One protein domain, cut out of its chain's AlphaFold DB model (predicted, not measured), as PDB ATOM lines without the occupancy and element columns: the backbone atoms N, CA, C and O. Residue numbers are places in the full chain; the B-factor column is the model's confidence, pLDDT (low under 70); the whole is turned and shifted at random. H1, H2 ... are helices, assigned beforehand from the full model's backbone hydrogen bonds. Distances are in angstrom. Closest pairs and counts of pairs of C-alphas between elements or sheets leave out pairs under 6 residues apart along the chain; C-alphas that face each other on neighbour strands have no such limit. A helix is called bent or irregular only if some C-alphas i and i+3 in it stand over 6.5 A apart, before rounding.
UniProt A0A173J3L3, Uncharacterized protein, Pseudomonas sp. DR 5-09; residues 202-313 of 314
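Overview. This is residues 202 to 313 of the 314 residues of an uncharacterized protein of Pseudomonas sp. DR 5-09 (UniProt A0A173J3L3). One long helix, H5, runs through the middle; H2, H3 and H4 pack crosswise on it, H1 packs on H2 away from H5, and the bent H6 folds back beside one end of H5 with H6a and crosses it with H6b, on the side away from H2 and H3. Residues 307 to 313 stick out. The printed part has 112 residues, with six named helices, H1 to H6 in order, and no named strand: all helix, mostly crossed packing. It is compact, with a radius of gyration of the C-alphas of 13.6 A and spans of 40 by 35 by 22 A.

Arrangement. H1, residues 202 to 210, and H2, residues 218 to 225, form a hairpin, closest at the C-alphas of Leu 204 and Leu 219, 6.4 A. H5, residues 261 to 283, is the hub; its residues 266 to 270 touch H2, closest at the C-alphas of Ile 270 and Ala 224, 5.1 A. H3, residues 228 to 237, touches residues 273 to 281 of H5 at a steep tilt of 54 degrees, closest at the C-alphas of Tyr 232 and Ala 277, 4.6 A. H4, residues 242 to 255, touches residues 267 to 275 of H5, closest at the C-alphas of Cys 253 and Tyr 267, 4.8 A. H6, residues 286 to 311, assigned as one helix by its hydrogen bonds, is bent: C-alphas 294 and 297 are 7.4 A apart, and its arms, H6a to residue 294 and H6b from residue 297, are about perpendicular at 89 degrees. H6b is irregular, with C-alphas 297 and 300 7.1 A apart. H5 and H6a form a hairpin at a shallow tilt of 33 degrees, only just short of steep, closest at the C-alphas of Ser 282 and Ala 289, 4.4 A. Residues 302 to 306 of H6b touch residues 268 to 275 of H5, closest at the C-alphas of Tyr 302 and Met 272, 6.6 A. Every O i to N i+4 pair is within hydrogen-bond range in H1, H2, H3 and H5; H4 has 7 of 10, H6a 3 of 5 and H6b 10 of 11.

Along the chain. H1 begins at C-alpha 202 (37.704, -7.009, 51.656). H4 is 21.0 A long, H5 33.2 A and H6b 23.5 A. H5 begins at C-alpha 261 (15.927, -6.318, 38.416), and H6b ends at C-alpha 311 (21.475, 6.451, 28.040).

Size, cuts and confidence. The two C-alphas farthest apart, those of His 259 and Pro 286, are 41.0 A apart. The printed part has no cut and no long link. The pLDDT is under 70 at residues 212 to 213, 215 to 216 and 309 to 313.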
ATOM      1  N   SER A 202      36.882  -5.805  51.545       88.94
ATOM      2  CA  SER A 202      37.704  -7.009  51.656       88.94
ATOM      3  C   SER A 202      37.018  -8.130  52.436       88.94
ATOM      4  O   SER A 202      37.074  -9.273  51.994       88.94
ATOM      5  N   GLU A 203      36.388  -7.836  53.574       89.00
ATOM      6  CA  GLU A 203      35.673  -8.841  54.375       89.00
ATOM      7  C   GLU A 203      34.485  -9.408  53.600       89.00
ATOM      8  O   GLU A 203      34.305 -10.625  53.551       89.00
ATOM      9  N   LEU A 204      33.722  -8.536  52.935       90.00
ATOM     10  CA  LEU A 204      32.552  -8.939  52.159       90.00
ATOM     11  C   LEU A 204      32.944  -9.849  50.987       90.00
ATOM     12  O   LEU A 204      32.344 -10.905  50.794       90.00
ATOM     13  N   ILE A 205      33.986  -9.487  50.229       89.69
ATOM     14  CA  ILE A 205      34.457 -10.323  49.120       89.69
ATOM     15  C   ILE A 205      35.058 -11.628  49.643       89.69
ATOM     16  O   ILE A 205      34.802 -12.673  49.050       89.69
ATOM     17  N   CYS A 206      35.816 -11.615  50.743       87.62
ATOM     18  CA  CYS A 206      36.321 -12.848  51.352       87.62
ATOM     19  C   CYS A 206      35.179 -13.796  51.738       87.62
ATOM     20  O   CYS A 206      35.243 -14.971  51.385       87.62
ATOM     21  N   ALA A 207      34.102 -13.290  52.343       86.44
ATOM     22  CA  ALA A 207      32.928 -14.096  52.673       86.44
ATOM     23  C   ALA A 207      32.278 -14.723  51.423       86.44
ATOM     24  O   ALA A 207      31.962 -15.912  51.422       86.44
ATOM     25  N   VAL A 208      32.156 -13.968  50.322       87.44
ATOM     26  CA  VAL A 208      31.695 -14.515  49.028       87.44
ATOM     27  C   VAL A 208      32.639 -15.603  48.510       87.44
ATOM     28  O   VAL A 208      32.203 -16.615  47.964       87.44
ATOM     29  N   MET A 209      33.947 -15.380  48.643       85.12
ATOM     30  CA  MET A 209      34.983 -16.274  48.134       85.12
ATOM     31  C   MET A 209      35.116 -17.578  48.927       85.12
ATOM     32  O   MET A 209      35.636 -18.546  48.367       85.12
ATOM     33  N   GLU A 210      34.731 -17.575  50.204       83.56
ATOM     34  CA  GLU A 210      34.675 -18.745  51.090       83.56
ATOM     35  C   GLU A 210      33.347 -19.506  50.958       83.56
ATOM     36  O   GLU A 210      33.308 -20.719  51.167       83.56
ATOM     37  N   GLY A 211      32.273 -18.809  50.576       76.56
ATOM     38  CA  GLY A 211      30.977 -19.399  50.254       76.56
ATOM     39  C   GLY A 211      30.896 -20.022  48.855       76.56
ATOM     40  O   GLY A 211      31.859 -20.089  48.090       76.56
ATOM     41  N   SER A 212      29.691 -20.462  48.488       67.06
ATOM     42  CA  SER A 212      29.376 -21.119  47.208       67.06
ATOM     43  C   SER A 212      29.263 -20.152  46.012       67.06
ATOM     44  O   SER A 212      28.538 -20.441  45.061       67.06
ATOM     45  N   GLY A 213      29.951 -19.006  46.042       67.31
ATOM     46  CA  GLY A 213      29.812 -17.923  45.061       67.31
ATOM     47  C   GLY A 213      29.051 -16.717  45.610       67.31
ATOM     48  O   GLY A 213      28.817 -16.623  46.812       67.31
ATOM     49  N   PHE A 214      28.707 -15.767  44.731       72.06
ATOM     50  CA  PHE A 214      27.923 -14.591  45.121       72.06
ATOM     51  C   PHE A 214      26.531 -15.035  45.573       72.06
ATOM     52  O   PHE A 214      25.804 -15.594  44.752       72.06
ATOM     53  N   PRO A 215      26.167 -14.834  46.852       68.06
ATOM     54  CA  PRO A 215      24.811 -15.090  47.289       68.06
ATOM     55  C   PRO A 215      23.903 -13.974  46.771       68.06
ATOM     56  O   PRO A 215      24.307 -12.806  46.722       68.06
ATOM     57  N   ASP A 216      22.665 -14.322  46.443       66.44
ATOM     58  CA  ASP A 216      21.603 -13.325  46.378       66.44
ATOM     59  C   ASP A 216      21.360 -12.771  47.803       66.44
ATOM     60  O   ASP A 216      21.568 -13.474  48.799       66.44
ATOM     61  N   GLY A 217      21.027 -11.480  47.905       77.75
ATOM     62  CA  GLY A 217      20.773 -10.794  49.182       77.75
ATOM     63  C   GLY A 217      21.864  -9.850  49.706       77.75
ATOM     64  O   GLY A 217      22.591  -9.197  48.949       77.75
ATOM     65  N   ASP A 218      21.935  -9.726  51.035       81.50
ATOM     66  CA  ASP A 218      22.547  -8.589  51.746       81.50
ATOM     67  C   ASP A 218      24.055  -8.407  51.502       81.50
ATOM     68  O   ASP A 218      24.563  -7.281  51.488       81.50
ATOM     69  N   LEU A 219      24.788  -9.508  51.301       85.44
ATOM     70  CA  LEU A 219      26.235  -9.484  51.069       85.44
ATOM     71  C   LEU A 219      26.564  -8.877  49.695       85.44
ATOM     72  O   LEU A 219      27.460  -8.042  49.583       85.44
ATOM     73  N   ARG A 220      25.805  -9.255  48.657       89.50
ATOM     74  CA  ARG A 220      25.901  -8.678  47.308       89.50
ATOM     75  C   ARG A 220      25.589  -7.183  47.347       89.50
ATOM     76  O   ARG A 220      26.374  -6.396  46.820       89.50
ATOM     77  N   ARG A 221      24.507  -6.796  48.031       88.00
ATOM     78  CA  ARG A 221      24.107  -5.388  48.191       88.00
ATOM     79  C   ARG A 221      25.203  -4.568  48.881       88.00
ATOM     80  O   ARG A 221      25.567  -3.502  48.391       88.00
ATOM     81  N   GLY A 222      25.813  -5.104  49.943       88.81
ATOM     82  CA  GLY A 222      26.949  -4.468  50.626       88.81
ATOM     83  C   GLY A 222      28.162  -4.245  49.716       88.81
ATOM     84  O   GLY A 222      28.751  -3.166  49.719       88.81
ATOM     85  N   ILE A 223      28.511  -5.225  48.876       92.19
ATOM     86  CA  ILE A 223      29.619  -5.096  47.909       92.19
ATOM     87  C   ILE A 223      29.289  -4.050  46.834       92.19
ATOM     88  O   ILE A 223      30.157  -3.270  46.448       92.19
ATOM     89  N   ALA A 224      28.049  -4.005  46.351       92.06
ATOM     90  CA  ALA A 224      27.636  -3.059  45.318       92.06
ATOM     91  C   ALA A 224      27.575  -1.608  45.802       92.06
ATOM     92  O   ALA A 224      27.869  -0.690  45.028       92.06
ATOM     93  N   GLN A 225      27.258  -1.398  47.082       91.25
ATOM     94  CA  GLN A 225      27.273  -0.084  47.722       91.25
ATOM     95  C   GLN A 225      28.693   0.469  47.935       91.25
ATOM     96  O   GLN A 225      28.845   1.684  48.063       91.25
ATOM     97  N   ALA A 226      29.737  -0.369  47.908       93.12
ATOM     98  CA  ALA A 226      31.117   0.094  48.041       93.12
ATOM     99  C   ALA A 226      31.519   1.048  46.902       93.12
ATOM    100  O   ALA A 226      31.116   0.899  45.746       93.12
ATOM    101  N   THR A 227      32.317   2.052  47.226       93.50
ATOM    102  CA  THR A 227      32.764   3.122  46.327       93.50
ATOM    103  C   THR A 227      33.797   2.639  45.303       93.50
ATOM    104  O   THR A 227      34.520   1.668  45.531       93.50
ATOM    105  N   ASP A 228      33.930   3.343  44.175       93.81
ATOM    106  CA  ASP A 228      34.984   3.074  43.181       93.81
ATOM    107  C   ASP A 228      36.396   3.064  43.789       93.81
ATOM    108  O   ASP A 228      37.244   2.261  43.387       93.81
ATOM    109  N   ASP A 229      36.646   3.933  44.771       94.38
ATOM    110  CA  ASP A 229      37.929   4.021  45.468       94.38
ATOM    111  C   ASP A 229      38.174   2.800  46.361       94.38
ATOM    112  O   ASP A 229      39.301   2.309  46.432       94.38
ATOM    113  N   GLU A 230      37.139   2.251  47.001       95.06
ATOM    114  CA  GLU A 230      37.252   0.996  47.753       95.06
ATOM    115  C   GLU A 230      37.600  -0.175  46.833       95.06
ATOM    116  O   GLU A 230      38.514  -0.938  47.153       95.06
ATOM    117  N   PHE A 231      36.963  -0.285  45.662       96.44
ATOM    118  CA  PHE A 231      37.315  -1.301  44.660       96.44
ATOM    119  C   PHE A 231      38.753  -1.138  44.157       96.44
ATOM    120  O   PHE A 231      39.493  -2.122  44.053       96.44
ATOM    121  N   TYR A 232      39.175   0.096  43.873       95.69
ATOM    122  CA  TYR A 232      40.551   0.392  43.483       95.69
ATOM    123  C   TYR A 232      41.550  -0.031  44.563       95.69
ATOM    124  O   TYR A 232      42.483  -0.788  44.282       95.69
ATOM    125  N   ASN A 233      41.331   0.410  45.804       94.50
ATOM    126  CA  ASN A 233      42.203   0.115  46.936       94.50
ATOM    127  C   ASN A 233      42.266  -1.388  47.222       94.50
ATOM    128  O   ASN A 233      43.351  -1.924  47.446       94.50
ATOM    129  N   TYR A 234      41.131  -2.081  47.139       94.62
ATOM    130  CA  TYR A 234      41.055  -3.525  47.309       94.62
ATOM    131  C   TYR A 234      41.962  -4.269  46.320       94.62
ATOM    132  O   TYR A 234      42.825  -5.053  46.721       94.62
ATOM    133  N   PHE A 235      41.845  -3.980  45.019       94.69
ATOM    134  CA  PHE A 235      42.700  -4.616  44.014       94.69
ATOM    135  C   PHE A 235      44.164  -4.172  44.093       94.69
ATOM    136  O   PHE A 235      45.046  -4.976  43.789       94.69
ATOM    137  N   ALA A 236      44.441  -2.933  44.510       92.38
ATOM    138  CA  ALA A 236      45.802  -2.435  44.701       92.38
ATOM    139  C   ALA A 236      46.540  -3.160  45.841       92.38
ATOM    140  O   ALA A 236      47.752  -3.362  45.764       92.38
ATOM    141  N   GLN A 237      45.814  -3.557  46.890       91.44
ATOM    142  CA  GLN A 237      46.365  -4.227  48.073       91.44
ATOM    143  C   GLN A 237      46.490  -5.749  47.908       91.44
ATOM    144  O   GLN A 237      47.296  -6.380  48.597       91.44
ATOM    145  N   LEU A 238      45.744  -6.355  46.979       87.88
ATOM    146  CA  LEU A 238      45.824  -7.785  46.682       87.88
ATOM    147  C   LEU A 238      47.175  -8.156  46.047       87.88
ATOM    148  O   LEU A 238      47.389  -8.018  44.843       87.88
ATOM    149  N   ASN A 239      48.081  -8.708  46.854       80.50
ATOM    150  CA  ASN A 239      49.434  -9.105  46.445       80.50
ATOM    151  C   ASN A 239      49.660 -10.631  46.426       80.50
ATOM    152  O   ASN A 239      50.800 -11.097  46.376       80.50
ATOM    153  N   SER A 240      48.584 -11.419  46.444       83.12
ATOM    154  CA  SER A 240      48.636 -12.880  46.522       83.12
ATOM    155  C   SER A 240      48.137 -13.560  45.239       83.12
ATOM    156  O   SER A 240      47.645 -12.927  44.299       83.12
ATOM    157  N   LYS A 241      48.241 -14.897  45.200       78.44
ATOM    158  CA  LYS A 241      47.682 -15.727  44.116       78.44
ATOM    159  C   LYS A 241      46.161 -15.550  43.965       78.44
ATOM    160  O   LYS A 241      45.630 -15.797  42.881       78.44
ATOM    161  N   GLU A 242      45.500 -15.035  44.999       82.94
ATOM    162  CA  GLU A 242      44.062 -14.790  45.045       82.94
ATOM    163  C   GLU A 242      43.611 -13.645  44.133       82.94
ATOM    164  O   GLU A 242      42.463 -13.650  43.691       82.94
ATOM    165  N   PHE A 243      44.509 -12.725  43.745       90.50
ATOM    166  CA  PHE A 243      44.168 -11.575  42.893       90.50
ATOM    167  C   PHE A 243      43.379 -11.983  41.644       90.50
ATOM    168  O   PHE A 243      42.330 -11.424  41.333       90.50
ATOM    169  N   THR A 244      43.870 -12.992  40.915       90.38
ATOM    170  CA  THR A 244      43.223 -13.411  39.662       90.38
ATOM    171  C   THR A 244      41.883 -14.092  39.927       90.38
ATOM    172  O   THR A 244      40.964 -13.937  39.125       90.38
ATOM    173  N   ARG A 245      41.766 -14.834  41.034       89.62
ATOM    174  CA  ARG A 245      40.528 -15.511  41.423       89.62
ATOM    175  C   ARG A 245      39.453 -14.489  41.783       89.62
ATOM    176  O   ARG A 245      38.374 -14.538  41.202       89.62
ATOM    177  N   HIS A 246      39.781 -13.531  42.649       91.94
ATOM    178  CA  HIS A 246      38.861 -12.491  43.108       91.94
ATOM    179  C   HIS A 246      38.412 -11.601  41.944       91.94
ATOM    180  O   HIS A 246      37.217 -11.398  41.749       91.94
ATOM    181  N   ALA A 247      39.356 -11.155  41.105       93.12
ATOM    182  CA  ALA A 247      39.041 -10.363  39.918       93.12
ATOM    183  C   ALA A 247      38.092 -11.109  38.971       93.12
ATOM    184  O   ALA A 247      37.091 -10.548  38.547       93.12
ATOM    185  N   ARG A 248      38.347 -12.390  38.666       91.50
ATOM    186  CA  ARG A 248      37.436 -13.170  37.809       91.50
ATOM    187  C   ARG A 248      36.061 -13.356  38.433       91.50
ATOM    188  O   ARG A 248      35.080 -13.313  37.705       91.50
ATOM    189  N   ALA A 249      35.988 -13.587  39.741       91.00
ATOM    190  CA  ALA A 249      34.713 -13.776  40.419       91.00
ATOM    191  C   ALA A 249      33.838 -12.517  40.327       91.00
ATOM    192  O   ALA A 249      32.688 -12.617  39.921       91.00
ATOM    193  N   LEU A 250      34.410 -11.344  40.601       93.19
ATOM    194  CA  LEU A 250      33.708 -10.061  40.493       93.19
ATOM    195  C   LEU A 250      33.364  -9.692  39.043       93.19
ATOM    196  O   LEU A 250      32.302  -9.144  38.767       93.19
ATOM    197  N   LEU A 251      34.244 -10.014  38.089       93.56
ATOM    198  CA  LEU A 251      33.988  -9.736  36.674       93.56
ATOM    199  C   LEU A 251      32.904 -10.637  36.066       93.56
ATOM    200  O   LEU A 251      32.240 -10.237  35.115       93.56
ATOM    201  N   LYS A 252      32.676 -11.830  36.626       90.88
ATOM    202  CA  LYS A 252      31.560 -12.692  36.212       90.88
ATOM    203  C   LYS A 252      30.192 -12.095  36.533       90.88
ATOM    204  O   LYS A 252      29.236 -12.441  35.852       90.88
ATOM    205  N   CYS A 253      30.088 -11.172  37.493       90.81
ATOM    206  CA  CYS A 253      28.829 -10.489  37.793       90.81
ATOM    207  C   CYS A 253      28.247  -9.766  36.563       90.81
ATOM    208  O   CYS A 253      27.036  -9.664  36.436       90.81
ATOM    209  N   GLY A 254      29.079  -9.352  35.597       87.56
ATOM    210  CA  GLY A 254      28.608  -8.699  34.370       87.56
ATOM    211  C   GLY A 254      27.833  -9.615  33.416       87.56
ATOM    212  O   GLY A 254      27.186  -9.114  32.495       87.56
ATOM    213  N   GLU A 255      27.912 -10.932  33.624       87.06
ATOM    214  CA  GLU A 255      27.225 -11.973  32.849       87.06
ATOM    215  C   GLU A 255      25.978 -12.514  33.572       87.06
ATOM    216  O   GLU A 255      25.212 -13.273  32.980       87.06
ATOM    217  N   VAL A 256      25.765 -12.142  34.839       85.44
ATOM    218  CA  VAL A 256      24.641 -12.632  35.642       85.44
ATOM    219  C   VAL A 256      23.378 -11.854  35.287       85.44
ATOM    220  O   VAL A 256      23.347 -10.626  35.342       85.44
ATOM    221  N   GLN A 257      22.326 -12.589  34.938       81.12
ATOM    222  CA  GLN A 257      20.968 -12.070  34.818       81.12
ATOM    223  C   GLN A 257      20.104 -12.795  35.836       81.12
ATOM    224  O   GLN A 257      20.012 -14.023  35.810       81.12
ATOM    225  N   SER A 258      19.509 -12.033  36.743       78.69
ATOM    226  CA  SER A 258      18.515 -12.544  37.676       78.69
ATOM    227  C   SER A 258      17.116 -12.205  37.167       78.69
ATOM    228  O   SER A 258      16.934 -11.294  36.359       78.69
ATOM    229  N   HIS A 259      16.120 -12.946  37.649       74.75
ATOM    230  CA  HIS A 259      14.712 -12.599  37.446       74.75
ATOM    231  C   HIS A 259      14.335 -11.333  38.230       74.75
ATOM    232  O   HIS A 259      13.348 -10.682  37.900       74.75
ATOM    233  N   ASP A 260      15.143 -10.975  39.232       75.62
ATOM    234  CA  ASP A 260      15.049  -9.721  39.963       75.62
ATOM    235  C   ASP A 260      15.915  -8.628  39.295       75.62
ATOM    236  O   ASP A 260      17.102  -8.810  38.987       75.62
ATOM    237  N   GLY A 261      15.289  -7.479  39.031       78.38
ATOM    238  CA  GLY A 261      15.927  -6.318  38.416       78.38
ATOM    239  C   GLY A 261      16.981  -5.687  39.324       78.38
ATOM    240  O   GLY A 261      18.061  -5.345  38.846       78.38
ATOM    241  N   ASP A 262      16.726  -5.634  40.632       78.75
ATOM    242  CA  ASP A 262      17.673  -5.098  41.615       78.75
ATOM    243  C   ASP A 262      18.832  -6.070  41.838       78.75
ATOM    244  O   ASP A 262      19.996  -5.659  41.917       78.75
ATOM    245  N   ALA A 263      18.530  -7.376  41.854       83.81
ATOM    246  CA  ALA A 263      19.524  -8.439  41.762       83.81
ATOM    247  C   ALA A 263      20.526  -8.166  40.626       83.81
ATOM    248  O   ALA A 263      21.742  -8.053  40.828       83.81
ATOM    249  N   THR A 264      19.977  -8.001  39.423       86.69
ATOM    250  CA  THR A 264      20.726  -7.751  38.192       86.69
ATOM    251  C   THR A 264      21.500  -6.432  38.241       86.69
ATOM    252  O   THR A 264      22.662  -6.399  37.833       86.69
ATOM    253  N   ASN A 265      20.902  -5.364  38.774       88.56
ATOM    254  CA  ASN A 265      21.550  -4.063  38.885       88.56
ATOM    255  C   ASN A 265      22.789  -4.116  39.789       88.56
ATOM    256  O   ASN A 265      23.864  -3.700  39.358       88.56
ATOM    257  N   ASP A 266      22.711  -4.704  40.991       90.50
ATOM    258  CA  ASP A 266      23.904  -4.735  41.851       90.50
ATOM    259  C   ASP A 266      25.017  -5.589  41.227       90.50
ATOM    260  O   ASP A 266      26.188  -5.223  41.309       90.50
ATOM    261  N   TYR A 267      24.683  -6.693  40.544       91.62
ATOM    262  CA  TYR A 267      25.678  -7.479  39.806       91.62
ATOM    263  C   TYR A 267      26.375  -6.646  38.718       91.62
ATOM    264  O   TYR A 267      27.603  -6.702  38.584       91.62
ATOM    265  N   GLN A 268      25.623  -5.825  37.981       91.88
ATOM    266  CA  GLN A 268      26.185  -4.903  36.994       91.88
ATOM    267  C   GLN A 268      27.058  -3.826  37.646       91.88
ATOM    268  O   GLN A 268      28.162  -3.566  37.161       91.88
ATOM    269  N   VAL A 269      26.629  -3.240  38.765       93.00
ATOM    270  CA  VAL A 269      27.404  -2.238  39.513       93.00
ATOM    271  C   VAL A 269      28.728  -2.824  40.009       93.00
ATOM    272  O   VAL A 269      29.786  -2.224  39.794       93.00
ATOM    273  N   ILE A 270      28.702  -4.017  40.612       94.50
ATOM    274  CA  ILE A 270      29.898  -4.734  41.078       94.50
ATOM    275  C   ILE A 270      30.869  -4.965  39.918       94.50
ATOM    276  O   ILE A 270      32.070  -4.704  40.042       94.50
ATOM    277  N   PHE A 271      30.351  -5.423  38.778       95.25
ATOM    278  CA  PHE A 271      31.136  -5.637  37.569       95.25
ATOM    279  C   PHE A 271      31.798  -4.346  37.074       95.25
ATOM    280  O   PHE A 271      33.010  -4.322  36.845       95.25
ATOM    281  N   MET A 272      31.017  -3.272  36.944       95.44
ATOM    282  CA  MET A 272      31.475  -1.985  36.425       95.44
ATOM    283  C   MET A 272      32.583  -1.389  37.292       95.44
ATOM    284  O   MET A 272      33.653  -1.053  36.774       95.44
ATOM    285  N   LYS A 273      32.373  -1.332  38.612       96.19
ATOM    286  CA  LYS A 273      33.368  -0.823  39.568       96.19
ATOM    287  C   LYS A 273      34.635  -1.675  39.562       96.19
ATOM    288  O   LYS A 273      35.746  -1.144  39.531       96.19
ATOM    289  N   SER A 274      34.486  -2.998  39.485       96.19
ATOM    290  CA  SER A 274      35.625  -3.919  39.427       96.19
ATOM    291  C   SER A 274      36.457  -3.748  38.159       96.19
ATOM    292  O   SER A 274      37.683  -3.660  38.229       96.19
ATOM    293  N   TYR A 275      35.817  -3.683  36.988       96.12
ATOM    294  CA  TYR A 275      36.530  -3.524  35.721       96.12
ATOM    295  C   TYR A 275      37.190  -2.144  35.612       96.12
ATOM    296  O   TYR A 275      38.353  -2.055  35.216       96.12
ATOM    297  N   SER A 276      36.493  -1.087  36.040       95.62
ATOM    298  CA  SER A 276      37.021   0.282  36.123       95.62
ATOM    299  C   SER A 276      38.268   0.359  37.013       95.62
ATOM    300  O   SER A 276      39.301   0.890  36.597       95.62
ATOM    301  N   ALA A 277      38.234  -0.248  38.203       96.44
ATOM    302  CA  ALA A 277      39.386  -0.323  39.099       96.44
ATOM    303  C   ALA A 277      40.589  -1.034  38.451       96.44
ATOM    304  O   ALA A 277      41.718  -0.538  38.508       96.44
ATOM    305  N   LEU A 278      40.359  -2.170  37.787       95.94
ATOM    306  CA  LEU A 278      41.411  -2.916  37.090       95.94
ATOM    307  C   LEU A 278      41.994  -2.140  35.900       95.94
ATOM    308  O   LEU A 278      43.209  -2.182  35.696       95.94
ATOM    309  N   LEU A 279      41.165  -1.406  35.149       95.50
ATOM    310  CA  LEU A 279      41.624  -0.501  34.091       95.50
ATOM    311  C   LEU A 279      42.544   0.582  34.658       95.50
ATOM    312  O   LEU A 279      43.677   0.704  34.191       95.50
ATOM    313  N   LYS A 280      42.124   1.284  35.719       95.88
ATOM    314  CA  LYS A 280      42.950   2.304  36.392       95.88
ATOM    315  C   LYS A 280      44.296   1.734  36.855       95.88
ATOM    316  O   LYS A 280      45.342   2.346  36.656       95.88
ATOM    317  N   LEU A 281      44.307   0.532  37.436       94.44
ATOM    318  CA  LEU A 281      45.547  -0.143  37.850       94.44
ATOM    319  C   LEU A 281      46.436  -0.546  36.665       94.44
ATOM    320  O   LEU A 281      47.666  -0.582  36.799       94.44
ATOM    321  N   SER A 282      45.831  -0.858  35.517       94.69
ATOM    322  CA  SER A 282      46.543  -1.231  34.294       94.69
ATOM    323  C   SER A 282      47.362  -0.082  33.707       94.69
ATOM    324  O   SER A 282      48.428  -0.326  33.142       94.69
ATOM    325  N   GLU A 283      46.918   1.157  33.916       94.50
ATOM    326  CA  GLU A 283      47.557   2.373  33.404       94.50
ATOM    327  C   GLU A 283      48.810   2.777  34.196       94.50
ATOM    328  O   GLU A 283      49.657   3.501  33.679       94.50
ATOM    329  N   LEU A 284      48.983   2.277  35.427       93.38
ATOM    330  CA  LEU A 284      50.094   2.684  36.298       93.38
ATOM    331  C   LEU A 284      51.471   2.256  35.780       93.38
ATOM    332  O   LEU A 284      52.463   2.943  36.012       93.38
ATOM    333  N   THR A 285      51.568   1.084  35.142       93.69
ATOM    334  CA  THR A 285      52.848   0.549  34.658       93.69
ATOM    335  C   THR A 285      52.664  -0.304  33.398       93.69
ATOM    336  O   THR A 285      51.647  -0.991  33.270       93.69
ATOM    337  N   PRO A 286      53.676  -0.391  32.510       94.19
ATOM    338  CA  PRO A 286      53.609  -1.262  31.332       94.19
ATOM    339  C   PRO A 286      53.341  -2.736  31.673       94.19
ATOM    340  O   PRO A 286      52.644  -3.436  30.938       94.19
ATOM    341  N   ILE A 287      53.853  -3.221  32.811       93.50
ATOM    342  CA  ILE A 287      53.605  -4.601  33.247       93.50
ATOM    343  C   ILE A 287      52.150  -4.816  33.680       93.50
ATOM    344  O   ILE A 287      51.592  -5.884  33.423       93.50
ATOM    345  N   ASN A 288      51.500  -3.820  34.292       92.94
ATOM    346  CA  ASN A 288      50.089  -3.926  34.654       92.94
ATOM    347  C   ASN A 288      49.188  -3.940  33.414       92.94
ATOM    348  O   ASN A 288      48.249  -4.735  33.370       92.94
ATOM    349  N   ALA A 289      49.529  -3.176  32.373       92.81
ATOM    350  CA  ALA A 289      48.841  -3.241  31.084       92.81
ATOM    351  C   ALA A 289      48.894  -4.657  30.475       92.81
ATOM    352  O   ALA A 289      47.879  -5.182  30.019       92.81
ATOM    353  N   ILE A 290      50.051  -5.330  30.546       92.75
ATOM    354  CA  ILE A 290      50.183  -6.731  30.107       92.75
ATOM    355  C   ILE A 290      49.353  -7.665  30.998       92.75
ATOM    356  O   ILE A 290      48.658  -8.546  30.490       92.75
ATOM    357  N   ARG A 291      49.378  -7.478  32.325       91.81
ATOM    358  CA  ARG A 291      48.579  -8.283  33.270       91.81
ATOM    359  C   ARG A 291      47.078  -8.152  33.024       91.81
ATOM    360  O   ARG A 291      46.369  -9.134  33.231       91.81
ATOM    361  N   MET A 292      46.611  -6.991  32.563       93.44
ATOM    362  CA  MET A 292      45.207  -6.734  32.235       93.44
ATOM    363  C   MET A 292      44.718  -7.538  31.022       93.44
ATOM    364  O   MET A 292      43.528  -7.829  30.918       93.44
ATOM    365  N   ASN A 293      45.616  -7.998  30.136       91.19
ATOM    366  CA  ASN A 293      45.235  -8.751  28.933       91.19
ATOM    367  C   ASN A 293      44.359  -9.978  29.231       91.19
ATOM    368  O   ASN A 293      43.455 -10.281  28.459       91.19
ATOM    369  N   LYS A 294      44.565 -10.645  30.375       92.44
ATOM    370  CA  LYS A 294      43.769 -11.819  30.781       92.44
ATOM    371  C   LYS A 294      42.302 -11.509  31.110       92.44
ATOM    372  O   LYS A 294      41.518 -12.443  31.237       92.44
ATOM    373  N   PHE A 295      41.946 -10.234  31.274       93.88
ATOM    374  CA  PHE A 295      40.586  -9.771  31.559       93.88
ATOM    375  C   PHE A 295      39.942  -9.050  30.367       93.88
ATOM    376  O   PHE A 295      38.805  -8.603  30.467       93.88
ATOM    377  N   ARG A 296      40.622  -8.954  29.214       90.12
ATOM    378  CA  ARG A 296      40.079  -8.282  28.018       90.12
ATOM    379  C   ARG A 296      38.798  -8.912  27.479       90.12
ATOM    380  O   ARG A 296      38.030  -8.204  26.846       90.12
ATOM    381  N   VAL A 297      38.545 -10.188  27.778       91.62
ATOM    382  CA  VAL A 297      37.283 -10.866  27.433       91.62
ATOM    383  C   VAL A 297      36.047 -10.120  27.962       91.62
ATOM    384  O   VAL A 297      34.996 -10.178  27.345       91.62
ATOM    385  N   TYR A 298      36.192  -9.346  29.043       92.19
ATOM    386  CA  TYR A 298      35.110  -8.555  29.635       92.19
ATOM    387  C   TYR A 298      34.984  -7.129  29.063       92.19
ATOM    388  O   TYR A 298      34.087  -6.393  29.465       92.19
ATOM    389  N   SER A 299      35.862  -6.712  28.141       90.44
ATOM    390  CA  SER A 299      35.877  -5.348  27.577       90.44
ATOM    391  C   SER A 299      34.593  -5.010  26.818       90.44
ATOM    392  O   SER A 299      34.086  -3.890  26.914       90.44
ATOM    393  N   ASP A 300      34.059  -5.977  26.074       89.69
ATOM    394  CA  ASP A 300      32.837  -5.789  25.290       89.69
ATOM    395  C   ASP A 300      31.628  -5.643  26.220       89.69
ATOM    396  O   ASP A 300      30.831  -4.716  26.068       89.69
ATOM    397  N   THR A 301      31.552  -6.485  27.255       89.38
ATOM    398  CA  THR A 301      30.543  -6.409  28.324       89.38
ATOM    399  C   THR A 301      30.605  -5.070  29.060       89.38
ATOM    400  O   THR A 301      29.576  -4.436  29.276       89.38
ATOM    401  N   TYR A 302      31.809  -4.583  29.374       90.31
ATOM    402  CA  TYR A 302      32.018  -3.268  29.986       90.31
ATOM    403  C   TYR A 302      31.545  -2.124  29.095       90.31
ATOM    404  O   TYR A 302      30.836  -1.231  29.554       90.31
ATOM    405  N   THR A 303      31.869  -2.168  27.804       88.88
ATOM    406  CA  THR A 303      31.434  -1.144  26.846       88.88
ATOM    407  C   THR A 303      29.914  -1.133  26.702       88.88
ATOM    408  O   THR A 303      29.303  -0.064  26.703       88.88
ATOM    409  N   LYS A 304      29.291  -2.317  26.634       87.25
ATOM    410  CA  LYS A 304      27.835  -2.471  26.572       87.25
ATOM    411  C   LYS A 304      27.161  -1.830  27.785       87.25
ATOM    412  O   LYS A 304      26.326  -0.952  27.599       87.25
ATOM    413  N   HIS A 305      27.566  -2.211  28.998       83.44
ATOM    414  CA  HIS A 305      26.989  -1.671  30.234       83.44
ATOM    415  C   HIS A 305      27.253  -0.169  30.389       83.44
ATOM    416  O   HIS A 305      26.336   0.576  30.712       83.44
ATOM    417  N   THR A 306      28.453   0.320  30.049       83.62
ATOM    418  CA  THR A 306      28.771   1.766  30.072       83.62
ATOM    419  C   THR A 306      27.832   2.581  29.178       83.62
ATOM    420  O   THR A 306      27.439   3.689  29.539       83.62
ATOM    421  N   ASN A 307      27.490   2.060  27.997       77.62
ATOM    422  CA  ASN A 307      26.582   2.738  27.074       77.62
ATOM    423  C   ASN A 307      25.134   2.719  27.584       77.62
ATOM    424  O   ASN A 307      24.438   3.715  27.419       77.62
ATOM    425  N   THR A 308      24.700   1.639  28.241       75.12
ATOM    426  CA  THR A 308      23.386   1.569  28.901       75.12
ATOM    427  C   THR A 308      23.266   2.615  30.013       75.12
ATOM    428  O   THR A 308      22.371   3.452  29.952       75.12
ATOM    429  N   PHE A 309      24.236   2.678  30.937       65.69
ATOM    430  CA  PHE A 309      24.244   3.656  32.038       65.69
ATOM    431  C   PHE A 309      24.240   5.120  31.563       65.69
ATOM    432  O   PHE A 309      23.691   5.989  32.232       65.69
ATOM    433  N   LYS A 310      24.852   5.420  30.408       63.97
ATOM    434  CA  LYS A 310      24.846   6.778  29.831       63.97
ATOM    435  C   LYS A 310      23.510   7.165  29.205       63.97
ATOM    436  O   LYS A 310      23.181   8.346  29.208       63.97
ATOM    437  N   ASN A 311      22.772   6.201  28.664       56.69
ATOM    438  CA  ASN A 311      21.475   6.451  28.040       56.69
ATOM    439  C   ASN A 311      20.348   6.596  29.074       56.69
ATOM    440  O   ASN A 311      19.349   7.230  28.772       56.69
ATOM    441  N   GLU A 312      20.507   6.046  30.279       52.16
ATOM    442  CA  GLU A 312      19.539   6.174  31.385       52.16
ATOM    443  C   GLU A 312      19.662   7.502  32.160       52.16
ATOM    444  O   GLU A 312      18.794   7.830  32.964       52.16
ATOM    445  N   GLN A 313      20.724   8.283  31.922       44.38
ATOM    446  CA  GLN A 313      20.961   9.597  32.546       44.38
ATOM    447  C   GLN A 313      20.632  10.796  31.627       44.38
ATOM    448  O   GLN A 313      20.915  11.937  32.000       44.38
TER     449      GLN A 313